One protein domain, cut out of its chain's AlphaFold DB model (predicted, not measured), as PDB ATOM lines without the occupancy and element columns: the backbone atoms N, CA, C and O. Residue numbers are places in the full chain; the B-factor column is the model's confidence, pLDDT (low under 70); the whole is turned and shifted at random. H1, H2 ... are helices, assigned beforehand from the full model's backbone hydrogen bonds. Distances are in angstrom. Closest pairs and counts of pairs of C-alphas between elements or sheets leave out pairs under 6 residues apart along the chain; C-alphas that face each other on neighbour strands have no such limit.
ATOM      1  N   ASN A 159      78.328  65.034 103.508       94.06
ATOM      2  CA  ASN A 159      76.871  65.053 103.473       94.06
ATOM      3  C   ASN A 159      76.337  66.441 103.852       94.06
ATOM      4  O   ASN A 159      76.413  66.862 105.006       94.06
ATOM      5  N   VAL A 160      75.773  67.128 102.860       91.88
ATOM      6  CA  VAL A 160      75.214  68.486 102.964       91.88
ATOM      7  C   VAL A 160      74.126  68.561 104.028       91.88
ATOM      8  O   VAL A 160      74.116  69.490 104.835       91.88
ATOM      9  N   PHE A 161      73.240  67.558 104.056       92.44
ATOM     10  CA  PHE A 161      72.135  67.520 105.001       92.44
ATOM     11  C   PHE A 161      72.633  67.524 106.439       92.44
ATOM     12  O   PHE A 161      72.172  68.319 107.254       92.44
ATOM     13  N   LEU A 162      73.605  66.665 106.750       95.12
ATOM     14  CA  LEU A 162      74.151  66.577 108.102       95.12
ATOM     15  C   LEU A 162      74.824  67.886 108.514       95.12
ATOM     16  O   LEU A 162      74.630  68.323 109.643       95.12
ATOM     17  N   HIS A 163      75.548  68.548 107.610       94.38
ATOM     18  CA  HIS A 163      76.214  69.811 107.934       94.38
ATOM     19  C   HIS A 163      75.222  70.931 108.243       94.38
ATOM     20  O   HIS A 163      75.393  71.599 109.261       94.38
ATOM     21  N   TYR A 164      74.161  71.116 107.444       91.19
ATOM     22  CA  TYR A 164      73.168  72.135 107.798       91.19
ATOM     23  C   TYR A 164      72.341  71.715 109.018       91.19
ATOM     24  O   TYR A 164      72.070  72.551 109.873       91.19
ATOM     25  N   ALA A 165      71.945  70.444 109.150       92.56
ATOM     26  CA  ALA A 165      71.089  70.000 110.250       92.56
ATOM     27  C   ALA A 165      71.805  70.087 111.606       92.56
ATOM     28  O   ALA A 165      71.218  70.571 112.577       92.56
ATOM     29  N   VAL A 166      73.069  69.650 111.662       94.25
ATOM     30  CA  VAL A 166      73.917  69.744 112.858       94.25
ATOM     31  C   VAL A 166      74.353  71.182 113.095       94.25
ATOM     32  O   VAL A 166      74.246  71.648 114.222       94.25
ATOM     33  N   GLY A 167      74.770  71.916 112.059       93.25
ATOM     34  CA  GLY A 167      75.146  73.325 112.191       93.25
ATOM     35  C   GLY A 167      73.994  74.193 112.699       93.25
ATOM     36  O   GLY A 167      74.187  75.019 113.583       93.25
ATOM     37  N   ARG A 168      72.765  73.937 112.245       90.69
ATOM     38  CA  ARG A 168      71.548  74.579 112.760       90.69
ATOM     39  C   ARG A 168      71.291  74.258 114.228       90.69
ATOM     40  O   ARG A 168      70.956  75.150 114.999       90.69
ATOM     41  N   TRP A 169      71.434  72.989 114.618       91.19
ATOM     42  CA  TRP A 169      71.326  72.609 116.026       91.19
ATOM     43  C   TRP A 169      72.415  73.291 116.864       91.19
ATOM     44  O   TRP A 169      72.087  73.870 117.895       91.19
ATOM     45  N   LEU A 170      73.670  73.285 116.409       90.88
ATOM     46  CA  LEU A 170      74.773  73.973 117.078       90.88
ATOM     47  C   LEU A 170      74.497  75.465 117.199       90.88
ATOM     48  O   LEU A 170      74.725  76.016 118.258       90.88
ATOM     49  N   TYR A 171      73.928  76.118 116.189       90.56
ATOM     50  CA  TYR A 171      73.697  77.561 116.227       90.56
ATOM     51  C   TYR A 171      72.823  78.011 117.413       90.56
ATOM     52  O   TYR A 171      73.039  79.082 117.966       90.56
ATOM     53  N   SER A 172      71.873  77.182 117.858       85.69
ATOM     54  CA  SER A 172      71.041  77.483 119.039       85.69
ATOM     55  C   SER A 172      71.761  77.302 120.387       85.69
ATOM     56  O   SER A 172      71.187  77.616 121.427       85.69
ATOM     57  N   HIS A 173      72.979  76.763 120.382       84.62
ATOM     58  CA  HIS A 173      73.678  76.251 121.562       84.62
ATOM     59  C   HIS A 173      75.115  76.794 121.676       84.62
ATOM     60  O   HIS A 173      75.494  77.318 122.717       84.62
ATOM     61  N   ASP A 174      75.875  76.714 120.587       87.88
ATOM     62  CA  ASP A 174      77.211  77.263 120.369       87.88
ATOM     63  C   ASP A 174      77.324  77.804 118.920       87.88
ATOM     64  O   ASP A 174      77.673  77.070 117.982       87.88
ATOM     65  N   PRO A 175      77.002  79.096 118.706       89.75
ATOM     66  CA  PRO A 175      77.093  79.729 117.393       89.75
ATOM     67  C   PRO A 175      78.492  79.681 116.771       89.75
ATOM     68  O   PRO A 175      78.602  79.525 115.557       89.75
ATOM     69  N   GLU A 176      79.562  79.790 117.565       91.00
ATOM     70  CA  GLU A 176      80.927  79.831 117.028       91.00
ATOM     71  C   GLU A 176      81.327  78.483 116.428       91.00
ATOM     72  O   GLU A 176      81.858  78.429 115.315       91.00
ATOM     73  N   GLN A 177      80.985  77.384 117.101       92.06
ATOM     74  CA  GLN A 177      81.198  76.045 116.550       92.06
ATOM     75  C   GLN A 177      80.301  75.769 115.341       92.06
ATOM     76  O   GLN A 177      80.735  75.117 114.388       92.06
ATOM     77  N   ALA A 178      79.075  76.303 115.323       93.75
ATOM     78  CA  ALA A 178      78.210  76.227 114.147       93.75
ATOM     79  C   ALA A 178      78.847  76.920 112.930       93.75
ATOM     80  O   ALA A 178      78.889  76.340 111.839       93.75
ATOM     81  N   PHE A 179      79.378  78.135 113.117       94.62
ATOM     82  CA  PHE A 179      80.088  78.864 112.066       94.62
ATOM     83  C   PHE A 179      81.312  78.085 111.590       94.62
ATOM     84  O   PHE A 179      81.483  77.912 110.384       94.62
ATOM     85  N   ALA A 180      82.132  77.572 112.511       94.00
ATOM     86  CA  ALA A 180      83.323  76.798 112.177       94.00
ATOM     87  C   ALA A 180      82.987  75.529 111.372       94.00
ATOM     88  O   ALA A 180      83.624  75.265 110.349       94.00
ATOM     89  N   LEU A 181      81.955  74.782 111.784       94.94
ATOM     90  CA  LEU A 181      81.513  73.558 111.115       94.94
ATOM     91  C   LEU A 181      81.079  73.822 109.667       94.94
ATOM     92  O   LEU A 181      81.570  73.172 108.739       94.94
ATOM     93  N   ILE A 182      80.156  74.765 109.463       95.19
ATOM     94  CA  ILE A 182      79.600  75.036 108.131       95.19
ATOM     95  C   ILE A 182      80.647  75.699 107.234       95.19
ATOM     96  O   ILE A 182      80.808  75.290 106.083       95.19
ATOM     97  N   ARG A 183      81.421  76.657 107.758       94.88
ATOM     98  CA  ARG A 183      82.494  77.308 106.996       94.88
ATOM     99  C   ARG A 183      83.550  76.300 106.556       94.88
ATOM    100  O   ARG A 183      83.974  76.324 105.403       94.88
ATOM    101  N   GLY A 184      83.944  75.388 107.446       93.38
ATOM    102  CA  GLY A 184      84.892  74.319 107.137       93.38
ATOM    103  C   GLY A 184      84.379  73.348 106.071       93.38
ATOM    104  O   GLY A 184      85.171  72.822 105.292       93.38
ATOM    105  N   PHE A 185      83.064  73.124 106.001       94.38
ATOM    106  CA  PHE A 185      82.430  72.332 104.947       94.38
ATOM    107  C   PHE A 185      82.419  73.059 103.600       94.38
ATOM    108  O   PHE A 185      82.916  72.515 102.614       94.38
ATOM    109  N   LEU A 186      81.928  74.299 103.565       93.00
ATOM    110  CA  LEU A 186      81.867  75.108 102.343       93.00
ATOM    111  C   LEU A 186      83.262  75.452 101.799       93.00
ATOM    112  O   LEU A 186      83.449  75.548 100.590       93.00
ATOM    113  N   GLY A 187      84.269  75.550 102.670       89.94
ATOM    114  CA  GLY A 187      85.666  75.733 102.270       89.94
ATOM    115  C   GLY A 187      86.241  74.566 101.455       89.94
ATOM    116  O   GLY A 187      87.239  74.751 100.766       89.94
ATOM    117  N   ARG A 188      85.617  73.376 101.490       89.19
ATOM    118  CA  ARG A 188      86.008  72.223 100.655       89.19
ATOM    119  C   ARG A 188      85.397  72.259  99.252       89.19
ATOM    120  O   ARG A 188      85.844  71.513  98.385       89.19
ATOM    121  N   GLY A 189      84.381  73.091  99.025       87.12
ATOM    122  CA  GLY A 189      83.717  73.224  97.734       87.12
ATOM    123  C   GLY A 189      82.480  74.116  97.804       87.12
ATOM    124  O   GLY A 189      81.611  73.935  98.655       87.12
ATOM    125  N   SER A 190      82.372  75.043  96.853       88.44
ATOM    126  CA  SER A 190      81.310  76.050  96.807       88.44
ATOM    127  C   SER A 190      79.963  75.499  96.328       88.44
ATOM    128  O   SER A 190      78.939  76.097  96.629       88.44
ATOM    129  N   ALA A 191      79.921  74.349  95.643       90.62
ATOM    130  CA  ALA A 191      78.715  73.800  94.998       90.62
ATOM    131  C   ALA A 191      77.534  73.504  95.947       90.62
ATOM    132  O   ALA A 191      76.427  73.238  95.489       90.62
ATOM    133  N   GLN A 192      77.768  73.498  97.261       91.56
ATOM    134  CA  GLN A 192      76.751  73.204  98.272       91.56
ATOM    135  C   GLN A 192      76.256  74.449  99.014       91.56
ATOM    136  O   GLN A 192      75.390  74.324  99.877       91.56
ATOM    137  N   THR A 193      76.772  75.634  98.676       92.50
ATOM    138  CA  THR A 193      76.440  76.903  99.344       92.50
ATOM    139  C   THR A 193      74.936  77.154  99.335       92.50
ATOM    140  O   THR A 193      74.347  77.301 100.402       92.50
ATOM    141  N   LEU A 194      74.294  77.097  98.161       92.88
ATOM    142  CA  LEU A 194      72.847  77.320  98.036       92.88
ATOM    143  C   LEU A 194      72.022  76.329  98.873       92.88
ATOM    144  O   LEU A 194      71.136  76.739  99.616       92.88
ATOM    145  N   ASN A 195      72.358  75.035  98.831       91.44
ATOM    146  CA  ASN A 195      71.643  74.003  99.592       91.44
ATOM    147  C   ASN A 195      71.732  74.226 101.111       91.44
ATOM    148  O   ASN A 195      70.757  74.007 101.831       91.44
ATOM    149  N   ILE A 196      72.898  74.651 101.607       92.88
ATOM    150  CA  ILE A 196      73.081  74.991 103.022       92.88
ATOM    151  C   ILE A 196      72.255  76.230 103.382       92.88
ATOM    152  O   ILE A 196      71.542  76.210 104.386       92.88
ATOM    153  N   LEU A 197      72.326  77.287 102.572       93.50
ATOM    154  CA  LEU A 197      71.614  78.541 102.822       93.50
ATOM    155  C   LEU A 197      70.094  78.347 102.835       93.50
ATOM    156  O   LEU A 197      69.440  78.804 103.769       93.50
ATOM    157  N   GLU A 198      69.539  77.590 101.885       92.62
ATOM    158  CA  GLU A 198      68.115  77.226 101.867       92.62
ATOM    159  C   GLU A 198      67.696  76.438 103.117       92.62
ATOM    160  O   GLU A 198      66.608  76.639 103.653       92.62
ATOM    161  N   GLY A 199      68.574  75.572 103.634       88.75
ATOM    162  CA  GLY A 199      68.327  74.836 104.875       88.75
ATOM    163  C   GLY A 199      68.339  75.712 106.136       88.75
ATOM    164  O   GLY A 199      67.635  75.404 107.103       88.75
ATOM    165  N   LEU A 200      69.127  76.794 106.143       90.69
ATOM    166  CA  LEU A 200      69.259  77.723 107.275       90.69
ATOM    167  C   LEU A 200      68.209  78.844 107.256       90.69
ATOM    168  O   LEU A 200      67.755  79.276 108.319       90.69
ATOM    169  N   TRP A 201      67.788  79.283 106.067       92.75
ATOM    170  CA  TRP A 201      66.915  80.443 105.858       92.75
ATOM    171  C   TRP A 201      65.623  80.459 106.686       92.75
ATOM    172  O   TRP A 201      65.298  81.506 107.244       92.75
ATOM    173  N   PRO A 202      64.877  79.346 106.855       90.75
ATOM    174  CA  PRO A 202      63.632  79.374 107.624       90.75
ATOM    175  C   PRO A 202      63.808  79.767 109.099       90.75
ATOM    176  O   PRO A 202      62.821  80.080 109.757       90.75
ATOM    177  N   GLN A 203      65.033  79.712 109.630       87.19
ATOM    178  CA  GLN A 203      65.340  80.007 111.034       87.19
ATOM    179  C   GLN A 203      66.274  81.204 111.205       87.19
ATOM    180  O   GLN A 203      66.228  81.867 112.237       87.19
ATOM    181  N   ILE A 204      67.121  81.474 110.212       90.25
ATOM    182  CA  ILE A 204      68.113  82.545 110.243       90.25
ATOM    183  C   ILE A 204      67.843  83.464 109.051       90.25
ATOM    184  O   ILE A 204      68.397  83.275 107.973       90.25
ATOM    185  N   GLN A 205      66.977  84.457 109.260       93.38
ATOM    186  CA  GLN A 205      66.634  85.493 108.272       93.38
ATOM    187  C   GLN A 205      67.425  86.786 108.518       93.38
ATOM    188  O   GLN A 205      66.904  87.888 108.388       93.38
ATOM    189  N   ASP A 206      68.681  86.638 108.936       94.25
ATOM    190  CA  ASP A 206      69.583  87.748 109.225       94.25
ATOM    191  C   ASP A 206      70.824  87.624 108.340       94.25
ATOM    192  O   ASP A 206      71.580  86.650 108.430       94.25
ATOM    193  N   TYR A 207      71.016  88.612 107.467       94.81
ATOM    194  CA  TYR A 207      72.134  88.668 106.530       94.81
ATOM    195  C   TYR A 207      73.493  88.615 107.238       94.81
ATOM    196  O   TYR A 207      74.362  87.841 106.832       94.81
ATOM    197  N   ALA A 208      73.676  89.395 108.308       95.38
ATOM    198  CA  ALA A 208      74.955  89.491 109.001       95.38
ATOM    199  C   ALA A 208      75.325  88.154 109.650       95.38
ATOM    200  O   ALA A 208      76.486  87.748 109.617       95.38
ATOM    201  N   ILE A 209      74.342  87.430 110.186       94.19
ATOM    202  CA  ILE A 209      74.544  86.082 110.724       94.19
ATOM    203  C   ILE A 209      74.840  85.085 109.598       94.19
ATOM    204  O   ILE A 209      75.813  84.336 109.701       94.19
ATOM    205  N   LEU A 210      74.047  85.070 108.520       94.31
ATOM    206  CA  LEU A 210      74.260  84.150 107.394       94.31
ATOM    207  C   LEU A 210      75.656  84.306 106.795       94.31
ATOM    208  O   LEU A 210      76.360  83.317 106.584       94.31
ATOM    209  N   ARG A 211      76.099  85.552 106.618       95.25
ATOM    210  CA  ARG A 211      77.414  85.877 106.070       95.25
ATOM    211  C   ARG A 211      78.569  85.301 106.893       95.25
ATOM    212  O   ARG A 211      79.613  84.970 106.327       95.25
ATOM    213  N   ARG A 212      78.392  85.116 108.208       95.50
ATOM    214  CA  ARG A 212      79.406  84.505 109.090       95.50
ATOM    215  C   ARG A 212      79.598  83.008 108.845       95.50
ATOM    216  O   ARG A 212      80.688  82.507 109.126       95.50
ATOM    217  N   PHE A 213      78.615  82.294 108.297       92.69
ATOM    218  CA  PHE A 213      78.774  80.876 107.937       92.69
ATOM    219  C   PHE A 213      79.659  80.661 106.706       92.69
ATOM    220  O   PHE A 213      80.129  79.548 106.469       92.69
ATOM    221  N   LEU A 214      79.891  81.707 105.918       94.06
ATOM    222  CA  LEU A 214      80.499  81.580 104.605       94.06
ATOM    223  C   LEU A 214      82.017  81.792 104.666       94.06
ATOM    224  O   LEU A 214      82.482  82.714 105.347       94.06
ATOM    225  N   PRO A 215      82.815  80.949 103.988       94.50
ATOM    226  CA  PRO A 215      84.234  81.218 103.794       94.50
ATOM    227  C   PRO A 215      84.433  82.401 102.841       94.50
ATOM    228  O   PRO A 215      83.580  82.694 102.004       94.50
ATOM    229  N   GLU A 216      85.588  83.058 102.941       93.19
ATOM    230  CA  GLU A 216      85.975  84.111 102.003       93.19
ATOM    231  C   GLU A 216      86.439  83.495 100.683       93.19
ATOM    232  O   GLU A 216      87.604  83.140 100.503       93.19
ATOM    233  N   ASN A 217      85.492  83.292  99.772       93.31
ATOM    234  CA  ASN A 217      85.721  82.664  98.480       93.31
ATOM    235  C   ASN A 217      84.798  83.298  97.433       93.31
ATOM    236  O   ASN A 217      83.608  83.478  97.681       93.31
ATOM    237  N   GLN A 218      85.348  83.600  96.257       94.00
ATOM    238  CA  GLN A 218      84.638  84.294  95.184       94.00
ATOM    239  C   GLN A 218      83.361  83.564  94.730       94.00
ATOM    240  O   GLN A 218      82.302  84.182  94.646       94.00
ATOM    241  N   ASP A 219      83.434  82.250  94.496       94.19
ATOM    242  CA  ASP A 219      82.282  81.449  94.062       94.19
ATOM    243  C   ASP A 219      81.202  81.378  95.145       94.19
ATOM    244  O   ASP A 219      80.009  81.324  94.848       94.19
ATOM    245  N   VAL A 220      81.622  81.359  96.415       94.25
ATOM    246  CA  VAL A 220      80.710  81.373  97.564       94.25
ATOM    247  C   VAL A 220      80.003  82.719  97.665       94.25
ATOM    248  O   VAL A 220      78.792  82.734  97.871       94.25
ATOM    249  N   PHE A 221      80.712  83.832  97.471       95.25
ATOM    250  CA  PHE A 221      80.101  85.163  97.438       95.25
ATOM    251  C   PHE A 221      79.116  85.310  96.284       95.25
ATOM    252  O   PHE A 221      78.024  85.827  96.495       95.25
ATOM    253  N   LEU A 222      79.436  84.790  95.096       95.19
ATOM    254  CA  LEU A 222      78.515  84.834  93.961       95.19
ATOM    255  C   LEU A 222      77.240  84.019  94.224       95.19
ATOM    256  O   LEU A 222      76.135  84.507  93.993       95.19
ATOM    257  N   GLN A 223      77.371  82.802  94.756       95.69
ATOM    258  CA  GLN A 223      76.206  81.990  95.124       95.69
ATOM    259  C   GLN A 223      75.401  82.619  96.263       95.69
ATOM    260  O   GLN A 223      74.173  82.566  96.249       95.69
ATOM    261  N   PHE A 224      76.065  83.227  97.247       96.69
ATOM    262  CA  PHE A 224      75.371  83.912  98.333       96.69
ATOM    263  C   PHE A 224      74.637  85.157  97.841       96.69
ATOM    264  O   PHE A 224      73.486  85.363  98.207       96.69
ATOM    265  N   SER A 225      75.260  85.930  96.954       96.06
ATOM    266  CA  SER A 225      74.639  87.059  96.268       96.06
ATOM    267  C   SER A 225      73.363  86.625  95.535       96.06
ATOM    268  O   SER A 225      72.295  87.183  95.782       96.06
ATOM    269  N   GLN A 226      73.427  85.549  94.740       95.25
ATOM    270  CA  GLN A 226      72.252  84.999  94.056       95.25
ATOM    271  C   GLN A 226      71.155  84.574  95.045       95.25
ATOM    272  O   GLN A 226      69.981  84.890  94.855       95.25
ATOM    273  N   PHE A 227      71.526  83.889  96.127       96.12
ATOM    274  CA  PHE A 227      70.579  83.505  97.168       96.12
ATOM    275  C   PHE A 227      69.879  84.729  97.786       96.12
ATOM    276  O   PHE A 227      68.657  84.739  97.925       96.12
ATOM    277  N   LEU A 228      70.625  85.783  98.126       95.88
ATOM    278  CA  LEU A 228      70.069  87.018  98.689       95.88
ATOM    279  C   LEU A 228      69.112  87.703  97.708       95.88
ATOM    280  O   LEU A 228      68.029  88.136  98.108       95.88
ATOM    281  N   TYR A 229      69.460  87.723  96.420       94.12
ATOM    282  CA  TYR A 229      68.596  88.221  95.353       94.12
ATOM    283  C   TYR A 229      67.247  87.478  95.302       94.12
ATOM    284  O   TYR A 229      66.184  88.113  95.254       94.12
ATOM    285  N   GLU A 230      67.279  86.144  95.386       93.25
ATOM    286  CA  GLU A 230      66.092  85.278  95.418       93.25
ATOM    287  C   GLU A 230      65.251  85.470  96.694       93.25
ATOM    288  O   GLU A 230      64.028  85.322  96.656       93.25
ATOM    289  N   LYS A 231      65.875  85.845  97.821       93.75
ATOM    290  CA  LYS A 231      65.187  86.189  99.087       93.75
ATOM    291  C   LYS A 231      64.765  87.653  99.195       93.75
ATOM    292  O   LYS A 231      64.313  88.092 100.250       93.75
ATOM    293  N   ALA A 232      64.875  88.386  98.099       92.56
ATOM    294  CA  ALA A 232      64.545  89.791  97.986       92.56
ATOM    295  C   ALA A 232      65.368  90.766  98.856       92.56
ATOM    296  O   ALA A 232      64.904  91.857  99.189       92.56
ATOM    297  N   LEU A 233      66.609  90.394  99.180       94.12
ATOM    298  CA  LEU A 233      67.602  91.226  99.870       94.12
ATOM    299  C   LEU A 233      68.536  91.878  98.840       94.12
ATOM    300  O   LEU A 233      69.672  91.453  98.630       94.12
ATOM    301  N   ASP A 234      68.006  92.871  98.124       93.88
ATOM    302  CA  ASP A 234      68.643  93.433  96.926       93.88
ATOM    303  C   ASP A 234      69.979  94.109  97.179       93.88
ATOM    304  O   ASP A 234      70.932  93.903  96.428       93.88
ATOM    305  N   TYR A 235      70.037  94.926  98.224       95.06
ATOM    306  CA  TYR A 235      71.233  95.680  98.549       95.06
ATOM    307  C   TYR A 235      72.350  94.756  99.025       95.06
ATOM    308  O   TYR A 235      73.482  94.853  98.560       95.06
ATOM    309  N   GLU A 236      72.020  93.818  99.906       96.25
ATOM    310  CA  GLU A 236      72.946  92.822 100.426       96.25
ATOM    311  C   GLU A 236      73.458  91.897  99.313       96.25
ATOM    312  O   GLU A 236      74.648  91.589  99.274       96.25
ATOM    313  N   SER A 237      72.593  91.510  98.368       95.69
ATOM    314  CA  SER A 237      72.994  90.784  97.158       95.69
ATOM    315  C   SER A 237      74.107  91.518  96.409       95.69
ATOM    316  O   SER A 237      75.123  90.911  96.062       95.69
ATOM    317  N   ASP A 238      73.954  92.820  96.183       93.94
ATOM    318  CA  ASP A 238      74.933  93.616  95.440       93.94
ATOM    319  C   ASP A 238      76.256  93.764  96.191       93.94
ATOM    320  O   ASP A 238      77.318  93.678  95.572       93.94
ATOM    321  N   LEU A 239      76.212  93.936  97.517       94.19
ATOM    322  CA  LEU A 239      77.421  93.960  98.347       94.19
ATOM    323  C   LEU A 239      78.248  92.684  98.151       94.19
ATOM    324  O   LEU A 239      79.462  92.753  97.953       94.19
ATOM    325  N   GLU A 240      77.592  91.525  98.135       96.06
ATOM    326  CA  GLU A 240      78.268  90.239  97.957       96.06
ATOM    327  C   GLU A 240      78.730  90.013  96.509       96.06
ATOM    328  O   GLU A 240      79.816  89.475  96.294       96.06
ATOM    329  N   ALA A 241      77.993  90.492  95.502       94.00
ATOM    330  CA  ALA A 241      78.448  90.460  94.107       94.00
ATOM    331  C   ALA A 241      79.690  91.339  93.868       94.00
ATOM    332  O   ALA A 241      80.559  90.985  93.061       94.00
ATOM    333  N   ILE A 242      79.809  92.462  94.586       91.94
ATOM    334  CA  ILE A 242      81.018  93.298  94.600       91.94
ATOM    335  C   ILE A 242      82.170  92.541  95.273       91.94
ATOM    336  O   ILE A 242      83.275  92.515  94.732       91.94
ATOM    337  N   CYS A 243      81.932  91.875  96.410       93.25
ATOM    338  CA  CYS A 243      82.937  91.017  97.050       93.25
ATOM    339  C   CYS A 243      83.378  89.853  96.149       93.25
ATOM    340  O   CYS A 243      84.547  89.471  96.167       93.25
ATOM    341  N   ALA A 244      82.471  89.321  95.326       93.81
ATOM    342  CA  ALA A 244      82.769  88.326  94.300       93.81
ATOM    343  C   ALA A 244      83.518  88.908  93.082       93.81
ATOM    344  O   ALA A 244      83.859  88.167  92.161       93.81
ATOM    345  N   GLY A 245      83.751  90.221  93.027       92.12
ATOM    346  CA  GLY A 245      84.419  90.887  91.909       92.12
ATOM    347  C   GLY A 245      83.643  90.838  90.590       92.12
ATOM    348  O   GLY A 245      84.231  91.092  89.543       92.12
TER     349      GLY A 245
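This is residues 159 to 245 of the 416 residues of an uncharacterized protein of Candidatus Vecturithrix granuli (UniProt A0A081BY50). Two helical hairpins, H5 with H6 and H1 with H2, stand at opposite ends, and H3 lies between them, packing on H5 and H1. Short H4 also lies between the two hairpins, touching no helix but near H2. The 87 printed residues hold six named helices, H1 to H6 in order, and no named strand: all helix, compact, radius of gyration of the C-alphas 11.8 A, spans 31 by 24 by 19 A.

Look first at H5, residues 218 to 230, and H6, residues 234 to 243, a hairpin at a shallow tilt of 8 degrees; its closest C-alphas, Ser 225 and Ser 237, are 4.2 A apart. H3, residues 190 to 200, touches H5; closest C-alphas are Ser 190 and Val 220, 5.4 A. In H1, H2, H5 and H6 every O i to N i+4 pair is within hydrogen-bond range; H3 has 5 of 7, H4 1 of 2.

Find C-alpha 160 at (75.214, 68.486, 102.964), where H1, residues 160 to 171, begins; H5 spans 18.6 A, and H6 ends at C-alpha 243, (82.937, 91.017, 97.050).

The printed part has no cut and no long link; no printed residue is under 70 in pLDDT.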